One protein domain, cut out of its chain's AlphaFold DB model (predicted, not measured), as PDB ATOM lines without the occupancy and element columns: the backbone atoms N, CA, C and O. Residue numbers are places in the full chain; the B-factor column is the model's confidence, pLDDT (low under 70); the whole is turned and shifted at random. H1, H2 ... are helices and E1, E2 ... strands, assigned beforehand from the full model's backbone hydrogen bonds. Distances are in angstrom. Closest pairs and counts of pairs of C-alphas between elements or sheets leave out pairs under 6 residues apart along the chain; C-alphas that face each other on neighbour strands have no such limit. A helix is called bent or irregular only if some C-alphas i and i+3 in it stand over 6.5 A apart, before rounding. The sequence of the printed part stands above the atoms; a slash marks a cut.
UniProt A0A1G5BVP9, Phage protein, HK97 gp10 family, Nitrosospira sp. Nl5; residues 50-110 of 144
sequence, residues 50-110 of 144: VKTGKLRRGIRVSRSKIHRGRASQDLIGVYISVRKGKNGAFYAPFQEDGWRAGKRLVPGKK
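What this domain is: This is residues 50 to 110 of the 144 residues of the protein "Phage protein, HK97 gp10 family" of Nitrosospira sp. Nl5 (UniProt A0A1G5BVP9). Two strand hairpins, E1 with E2 and E3 with E4, make the two ends of an elongated, loosely built shape, joined by H2, with short H1 packed on the first residues of H2. Residues 68 to 74 stick out at one end and 100 to 105 at the other. The printed part has 61 residues, ordered H1, E1, E2, H2, E3, E4, of mixed class; both two-stranded sheets are antiparallel. It is loose, radius of gyration of the C-alphas 15.1 A, spanning 43 by 27 by 18 A.

How they stand to each other: H1, residues 54 to 58, touches H2, residues 88 to 97; the closest C-alphas, of Leu 55 and Gly 88, are 4.3 A apart. E1, residues 59 to 63, and E2, residues 78 to 82, form an antiparallel hairpin at 144 degrees, with N 60 and O 81 within hydrogen-bond range at 2.8 A. E3, residues 98 to 101, and E4, residues 104 to 107, form another at 165 degrees, with N 101 and O 104 at 2.8 A. E1 and E2 are apart from E3 and E4. H2 is irregular, C-alphas 90 and 93 being 7.2 A apart; its O i to N i+4 pairs are within range in 4 of 6, and in H1 every such pair is.

Where its parts are: H1 begins at C-alpha 54 (-19.803, -20.384, 19.233). E1 and E2 each measure 13.4 A, H2 14.5 A. E4 ends at C-alpha 107 (-34.050, -5.925, 23.397).

The domain as a whole: The farthest C-alphas, of Asp 74 and Lys 103, are 44.9 A apart. The printed part has no cut; the link E1 to E2 is long. Model pLDDT is under 70 at residues 65 to 76 and 84 to 88.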
ATOM      1  N   VAL A  50     -21.081 -13.898  24.858       84.75
ATOM      2  CA  VAL A  50     -20.329 -15.139  25.058       84.75
ATOM      3  C   VAL A  50     -21.009 -15.998  26.119       84.75
ATOM      4  O   VAL A  50     -20.891 -15.739  27.305       84.75
ATOM      5  N   LYS A  51     -21.704 -17.052  25.674       82.38
ATOM      6  CA  LYS A  51     -22.094 -18.185  26.538       82.38
ATOM      7  C   LYS A  51     -21.168 -19.385  26.325       82.38
ATOM      8  O   LYS A  51     -20.592 -19.910  27.256       82.38
ATOM      9  N   THR A  52     -20.987 -19.788  25.064       83.25
ATOM     10  CA  THR A  52     -20.090 -20.891  24.642       83.25
ATOM     11  C   THR A  52     -19.004 -20.437  23.655       83.25
ATOM     12  O   THR A  52     -18.244 -21.240  23.112       83.25
ATOM     13  N   GLY A  53     -19.003 -19.149  23.287       84.81
ATOM     14  CA  GLY A  53     -18.133 -18.583  22.250       84.81
ATOM     15  C   GLY A  53     -18.422 -19.051  20.813       84.81
ATOM     16  O   GLY A  53     -17.727 -18.629  19.887       84.81
ATOM     17  N   LYS A  54     -19.431 -19.909  20.582       85.50
ATOM     18  CA  LYS A  54     -19.803 -20.384  19.233       85.50
ATOM     19  C   LYS A  54     -20.284 -19.244  18.326       85.50
ATOM     20  O   LYS A  54     -19.933 -19.247  17.150       85.50
ATOM     21  N   LEU A  55     -21.030 -18.273  18.866       86.50
ATOM     22  CA  LEU A  55     -21.492 -17.093  18.126       86.50
ATOM     23  C   LEU A  55     -20.310 -16.227  17.676       86.50
ATOM     24  O   LEU A  55     -20.134 -16.032  16.480       86.50
ATOM     25  N   ARG A  56     -19.443 -15.824  18.615       88.38
ATOM     26  CA  ARG A  56     -18.209 -15.070  18.339       88.38
ATOM     27  C   ARG A  56     -17.373 -15.714  17.230       88.38
ATOM     28  O   ARG A  56     -17.020 -15.061  16.253       88.38
ATOM     29  N   ARG A  57     -17.109 -17.023  17.332       87.62
ATOM     30  CA  ARG A  57     -16.361 -17.782  16.310       87.62
ATOM     31  C   ARG A  57     -17.118 -17.958  14.988       87.62
ATOM     32  O   ARG A  57     -16.512 -18.305  13.980       87.62
ATOM     33  N   GLY A  58     -18.436 -17.786  14.998       87.88
ATOM     34  CA  GLY A  58     -19.298 -17.923  13.830       87.88
ATOM     35  C   GLY A  58     -19.337 -16.680  12.944       87.88
ATOM     36  O   GLY A  58     -19.651 -16.828  11.765       87.88
ATOM     37  N   ILE A  59     -19.018 -15.495  13.477       89.88
ATOM     38  CA  ILE A  59     -19.014 -14.235  12.721       89.88
ATOM     39  C   ILE A  59     -17.888 -14.272  11.688       89.88
ATOM     40  O   ILE A  59     -16.708 -14.386  12.028       89.88
ATOM     41  N   ARG A  60     -18.258 -14.158  10.415       90.06
ATOM     42  CA  ARG A  60     -17.352 -14.222   9.271       90.06
ATOM     43  C   ARG A  60     -17.713 -13.178   8.230       90.06
ATOM     44  O   ARG A  60     -18.866 -12.785   8.089       90.06
ATOM     45  N   VAL A  61     -16.718 -12.813   7.438       90.62
ATOM     46  CA  VAL A  61     -16.922 -12.050   6.212       90.62
ATOM     47  C   VAL A  61     -17.251 -13.029   5.085       90.62
ATOM     48  O   VAL A  61     -16.686 -14.120   5.008       90.62
ATOM     49  N   SER A  62     -18.214 -12.695   4.237       86.12
ATOM     50  CA  SER A  62     -18.626 -13.507   3.093       86.12
ATOM     51  C   SER A  62     -18.811 -12.618   1.871       86.12
ATOM     52  O   SER A  62     -19.227 -11.468   1.978       86.12
ATOM     53  N   ARG A  63     -18.449 -13.142   0.697       80.62
ATOM     54  CA  ARG A  63     -18.652 -12.433  -0.569       80.62
ATOM     55  C   ARG A  63     -20.144 -12.397  -0.872       80.62
ATOM     56  O   ARG A  63     -20.774 -13.452  -0.789       80.62
ATOM     57  N   SER A  64     -20.670 -11.227  -1.237       71.50
ATOM     58  CA  SER A  64     -22.045 -11.094  -1.718       71.50
ATOM     59  C   SER A  64     -22.278 -12.069  -2.866       71.50
ATOM     60  O   SER A  64     -21.545 -12.069  -3.851       71.50
ATOM     61  N   LYS A  65     -23.281 -12.934  -2.702       63.25
ATOM     62  CA  LYS A  65     -23.878 -13.696  -3.806       63.25
ATOM     63  C   LYS A  65     -25.143 -13.010  -4.327       63.25
ATOM     64  O   LYS A  65     -25.819 -13.560  -5.192       63.25
ATOM     65  N   ILE A  66     -25.500 -11.864  -3.739       52.19
ATOM     66  CA  ILE A  66     -26.724 -11.128  -4.031       52.19
ATOM     67  C   ILE A  66     -26.533 -10.452  -5.391       52.19
ATOM     68  O   ILE A  66     -26.067  -9.326  -5.459       52.19
ATOM     69  N   HIS A  67     -26.915 -11.168  -6.446       50.97
ATOM     70  CA  HIS A  67     -27.286 -10.614  -7.749       50.97
ATOM     71  C   HIS A  67     -28.822 -10.497  -7.768       50.97
ATOM     72  O   HIS A  67     -29.510 -11.200  -8.508       50.97
ATOM     73  N   ARG A  68     -29.405  -9.735  -6.829       38.84
ATOM     74  CA  ARG A  68     -30.865  -9.537  -6.772       38.84
ATOM     75  C   ARG A  68     -31.270  -8.297  -7.577       38.84
ATOM     76  O   ARG A  68     -31.225  -7.189  -7.058       38.84
ATOM     77  N   GLY A  69     -31.708  -8.514  -8.822       36.62
ATOM     78  CA  GLY A  69     -32.377  -7.520  -9.681       36.62
ATOM     79  C   GLY A  69     -31.520  -6.945 -10.819       36.62
ATOM     80  O   GLY A  69     -30.292  -7.004 -10.769       36.62
ATOM     81  N   ARG A  70     -32.172  -6.349 -11.833       40.56
ATOM     82  CA  ARG A  70     -31.534  -5.690 -13.000       40.56
ATOM     83  C   ARG A  70     -30.494  -4.618 -12.623       40.56
ATOM     84  O   ARG A  70     -29.604  -4.363 -13.415       40.56
ATOM     85  N   ALA A  71     -30.563  -4.048 -11.415       44.16
ATOM     86  CA  ALA A  71     -29.615  -3.053 -10.893       44.16
ATOM     87  C   ALA A  71     -28.435  -3.645 -10.088       44.16
ATOM     88  O   ALA A  71     -27.590  -2.906  -9.598       44.16
ATOM     89  N   SER A  72     -28.389  -4.967  -9.897       48.53
ATOM     90  CA  SER A  72     -27.411  -5.647  -9.028       48.53
ATOM     91  C   SER A  72     -26.323  -6.414  -9.774       48.53
ATOM     92  O   SER A  72     -25.463  -7.010  -9.128       48.53
ATOM     93  N   GLN A  73     -26.366  -6.425 -11.110       49.94
ATOM     94  CA  GLN A  73     -25.378  -7.151 -11.912       49.94
ATOM     95  C   GLN A  73     -23.960  -6.585 -11.733       49.94
ATOM     96  O   GLN A  73     -23.017  -7.369 -11.739       49.94
ATOM     97  N   ASP A  74     -23.836  -5.290 -11.408       56.03
ATOM     98  CA  ASP A  74     -22.542  -4.609 -11.237       56.03
ATOM     99  C   ASP A  74     -22.163  -4.331  -9.768       56.03
ATOM    100  O   ASP A  74     -21.104  -3.775  -9.472       56.03
ATOM    101  N   LEU A  75     -23.010  -4.707  -8.801       59.12
ATOM    102  CA  LEU A  75     -22.771  -4.398  -7.386       59.12
ATOM    103  C   LEU A  75     -21.894  -5.460  -6.719       59.12
ATOM    104  O   LEU A  75     -22.349  -6.469  -6.174       59.12
ATOM    105  N   ILE A  76     -20.594  -5.182  -6.699       67.56
ATOM    106  CA  ILE A  76     -19.607  -5.963  -5.960       67.56
ATOM    107  C   ILE A  76     -19.691  -5.618  -4.475       67.56
ATOM    108  O   ILE A  76     -19.395  -4.506  -4.049       67.56
ATOM    109  N   GLY A  77     -20.074  -6.606  -3.665       74.19
ATOM    110  CA  GLY A  77     -20.282  -6.418  -2.232       74.19
ATOM    111  C   GLY A  77     -19.670  -7.508  -1.361       74.19
ATOM    112  O   GLY A  77     -19.488  -8.666  -1.758       74.19
ATOM    113  N   VAL A  78     -19.408  -7.146  -0.111       78.38
ATOM    114  CA  VAL A  78     -18.973  -8.041   0.960       78.38
ATOM    115  C   VAL A  78     -19.903  -7.824   2.152       78.38
ATOM    116  O   VAL A  78     -20.218  -6.689   2.483       78.38
ATOM    117  N   TYR A  79     -20.342  -8.901   2.800       82.38
ATOM    118  CA  TYR A  79     -21.228  -8.829   3.964       82.38
ATOM    119  C   TYR A  79     -20.665  -9.610   5.150       82.38
ATOM    120  O   TYR A  79     -19.868 -10.544   5.000       82.38
ATOM    121  N   ILE A  80     -21.103  -9.236   6.348       81.38
ATOM    122  CA  ILE A  80     -20.834  -9.986   7.574       81.38
ATOM    123  C   ILE A  80     -21.980 -10.971   7.784       81.38
ATOM    124  O   ILE A  80     -23.148 -10.630   7.642       81.38
ATOM    125  N   SER A  81     -21.647 -12.219   8.092       82.12
ATOM    126  CA  SER A  81     -22.623 -13.273   8.365       82.12
ATOM    127  C   SER A  81     -22.185 -14.155   9.515       82.12
ATOM    128  O   SER A  81     -21.008 -14.196   9.873       82.12
ATOM    129  N   VAL A  82     -23.127 -14.916  10.066       82.31
ATOM    130  CA  VAL A  82     -22.829 -15.966  11.038       82.31
ATOM    131  C   VAL A  82     -22.880 -17.325  10.340       82.31
ATOM    132  O   VAL A  82     -23.805 -17.626   9.587       82.31
ATOM    133  N   ARG A  83     -21.854 -18.158  10.539       76.81
ATOM    134  CA  ARG A  83     -21.724 -19.471   9.889       76.81
ATOM    135  C   ARG A  83     -22.911 -20.391  10.217       76.81
ATOM    136  O   ARG A  83     -23.033 -20.849  11.350       76.81
ATOM    137  N   LYS A  84     -23.707 -20.738   9.197       66.81
ATOM    138  CA  LYS A  84     -24.813 -21.715   9.263       66.81
ATOM    139  C   LYS A  84     -24.324 -23.072   9.811       66.81
ATOM    140  O   LYS A  84     -23.216 -23.500   9.486       66.81
ATOM    141  N   GLY A  85     -25.134 -23.732  10.644       60.66
ATOM    142  CA  GLY A  85     -24.886 -25.101  11.132       60.66
ATOM    143  C   GLY A  85     -24.105 -25.241  12.448       60.66
ATOM    144  O   GLY A  85     -23.901 -26.352  12.915       60.66
ATOM    145  N   LYS A  86     -23.681 -24.144  13.088       57.72
ATOM    146  CA  LYS A  86     -23.219 -24.173  14.489       57.72
ATOM    147  C   LYS A  86     -24.281 -23.497  15.349       57.72
ATOM    148  O   LYS A  86     -24.718 -22.417  14.974       57.72
ATOM    149  N   ASN A  87     -24.643 -24.069  16.502       55.94
ATOM    150  CA  ASN A  87     -25.720 -23.615  17.414       55.94
ATOM    151  C   ASN A  87     -25.723 -22.108  17.780       55.94
ATOM    152  O   ASN A  87     -26.678 -21.629  18.374       55.94
ATOM    153  N   GLY A  88     -24.681 -21.339  17.437       63.31
ATOM    154  CA  GLY A  88     -24.670 -19.877  17.543       63.31
ATOM    155  C   GLY A  88     -25.379 -19.134  16.401       63.31
ATOM    156  O   GLY A  88     -25.803 -18.010  16.615       63.31
ATOM    157  N   ALA A  89     -25.536 -19.726  15.211       75.38
ATOM    158  CA  ALA A  89     -26.141 -19.051  14.059       75.38
ATOM    159  C   ALA A  89     -27.663 -18.943  14.144       75.38
ATOM    160  O   ALA A  89     -28.211 -17.941  13.708       75.38
ATOM    161  N   PHE A  90     -28.327 -19.943  14.730       82.56
ATOM    162  CA  PHE A  90     -29.779 -19.920  14.915       82.56
ATOM    163  C   PHE A  90     -30.207 -18.763  15.824       82.56
ATOM    164  O   PHE A  90     -31.115 -18.013  15.488       82.56
ATOM    165  N   TYR A  91     -29.497 -18.569  16.938       84.50
ATOM    166  CA  TYR A  91     -29.815 -17.511  17.895       84.50
ATOM    167  C   TYR A  91     -29.243 -16.137  17.526       84.50
ATOM    168  O   TYR A  91     -29.595 -15.157  18.172       84.50
ATOM    169  N   ALA A  92     -28.366 -16.043  16.521       87.56
ATOM    170  CA  ALA A  92     -27.694 -14.791  16.183       87.56
ATOM    171  C   ALA A  92     -28.665 -13.637  15.861       87.56
ATOM    172  O   ALA A  92     -28.471 -12.579  16.453       87.56
ATOM    173  N   PRO A  93     -29.713 -13.817  15.028       88.44
ATOM    174  CA  PRO A  93     -30.658 -12.739  14.730       88.44
ATOM    175  C   PRO A  93     -31.418 -12.284  15.977       88.44
ATOM    176  O   PRO A  93     -31.501 -11.097  16.248       88.44
ATOM    177  N   PHE A  94     -31.867 -13.219  16.817       89.12
ATOM    178  CA  PHE A  94     -32.551 -12.882  18.069       89.12
ATOM    179  C   PHE A  94     -31.639 -12.128  19.044       89.12
ATOM    180  O   PHE A  94     -32.074 -11.218  19.736       89.12
ATOM    181  N   GLN A  95     -30.355 -12.489  19.115       90.56
ATOM    182  CA  GLN A  95     -29.396 -11.753  19.941       90.56
ATOM    183  C   GLN A  95     -29.041 -10.384  19.348       90.56
ATOM    184  O   GLN A  95     -28.659  -9.499  20.108       90.56
ATOM    185  N   GLU A  96     -29.140 -10.207  18.032       91.12
ATOM    186  CA  GLU A  96     -28.884  -8.932  17.359       91.12
ATOM    187  C   GLU A  96     -30.074  -7.981  17.498       91.12
ATOM    188  O   GLU A  96     -29.916  -6.878  18.018       91.12
ATOM    189  N   ASP A  97     -31.264  -8.438  17.110       91.19
ATOM    190  CA  ASP A  97     -32.473  -7.623  16.949       91.19
ATOM    191  C   ASP A  97     -33.422  -7.684  18.143       91.19
ATOM    192  O   ASP A  97     -34.256  -6.800  18.328       91.19
ATOM    193  N   GLY A  98     -33.249  -8.681  19.004       91.38
ATOM    194  CA  GLY A  98     -34.143  -8.949  20.118       91.38
ATOM    195  C   GLY A  98     -35.207  -9.973  19.757       91.38
ATOM    196  O   GLY A  98     -35.268 -10.509  18.648       91.38
ATOM    197  N   TRP A  99     -36.041 -10.295  20.736       92.62
ATOM    198  CA  TRP A  99     -37.159 -11.211  20.554       92.62
ATOM    199  C   TRP A  99     -38.260 -10.923  21.564       92.62
ATOM    200  O   TRP A  99     -38.043 -10.299  22.604       92.62
ATOM    201  N   ARG A 100     -39.464 -11.405  21.273       92.75
ATOM    202  CA  ARG A 100     -40.593 -11.342  22.199       92.75
ATOM    203  C   ARG A 100     -40.662 -12.639  23.008       92.75
ATOM    204  O   ARG A 100     -40.631 -13.725  22.439       92.75
ATOM    205  N   ALA A 101     -40.763 -12.518  24.326       90.88
ATOM    206  CA  ALA A 101     -40.991 -13.620  25.254       90.88
ATOM    207  C   ALA A 101     -42.339 -13.386  25.958       90.88
ATOM    208  O   ALA A 101     -42.431 -12.640  26.935       90.88
ATOM    209  N   GLY A 102     -43.410 -13.961  25.404       90.31
ATOM    210  CA  GLY A 102     -44.781 -13.688  25.843       90.31
ATOM    211  C   GLY A 102     -45.154 -12.209  25.666       90.31
ATOM    212  O   GLY A 102     -45.058 -11.655  24.569       90.31
ATOM    213  N   LYS A 103     -45.555 -11.540  26.753       92.88
ATOM    214  CA  LYS A 103     -45.871 -10.099  26.736       92.88
ATOM    215  C   LYS A 103     -44.628  -9.198  26.793       92.88
ATOM    216  O   LYS A 103     -44.725  -8.026  26.441       92.88
ATOM    217  N   ARG A 104     -43.463  -9.729  27.184       92.75
ATOM    218  CA  ARG A 104     -42.223  -8.956  27.354       92.75
ATOM    219  C   ARG A 104     -41.418  -8.902  26.056       92.75
ATOM    220  O   ARG A 104     -41.160  -9.932  25.435       92.75
ATOM    221  N   LEU A 105     -40.968  -7.707  25.679       91.94
ATOM    222  CA  LEU A 105     -39.973  -7.517  24.624       91.94
ATOM    223  C   LEU A 105     -38.571  -7.577  25.239       91.94
ATOM    224  O   LEU A 105     -38.271  -6.845  26.180       91.94
ATOM    225  N   VAL A 106     -37.721  -8.465  24.726       92.62
ATOM    226  CA  VAL A 106     -36.306  -8.535  25.092       92.62
ATOM    227  C   VAL A 106     -35.507  -7.792  24.021       92.62
ATOM    228  O   VAL A 106     -35.540  -8.210  22.861       92.62
ATOM    229  N   PRO A 107     -34.808  -6.699  24.371       93.44
ATOM    230  CA  PRO A 107     -34.050  -5.925  23.397       93.44
ATOM    231  C   PRO A 107     -32.835  -6.706  22.886       93.44
ATOM    232  O   PRO A 107     -32.183  -7.449  23.626       93.44
ATOM    233  N   GLY A 108     -32.524  -6.510  21.607       93.38
ATOM    234  CA  GLY A 108     -31.320  -7.041  20.982       93.38
ATOM    235  C   GLY A 108     -30.053  -6.361  21.494       93.38
ATOM    236  O   GLY A 108     -30.057  -5.200  21.896       93.38
ATOM    237  N   LYS A 109     -28.935  -7.087  21.467       92.19
ATOM    238  CA  LYS A 109     -27.619  -6.581  21.890       92.19
ATOM    239  C   LYS A 109     -26.918  -5.766  20.811       92.19
ATOM    240  O   LYS A 109     -25.931  -5.091  21.124       92.19
ATOM    241  N   LYS A 110     -27.415  -5.833  19.570       93.44
ATOM    242  CA  LYS A 110     -26.951  -5.027  18.441       93.44
ATOM    243  C   LYS A 110     -25.439  -5.122  18.229       93.44
ATOM    244  O   LYS A 110     -24.751  -4.118  18.075       93.44
TER     245      LYS A 110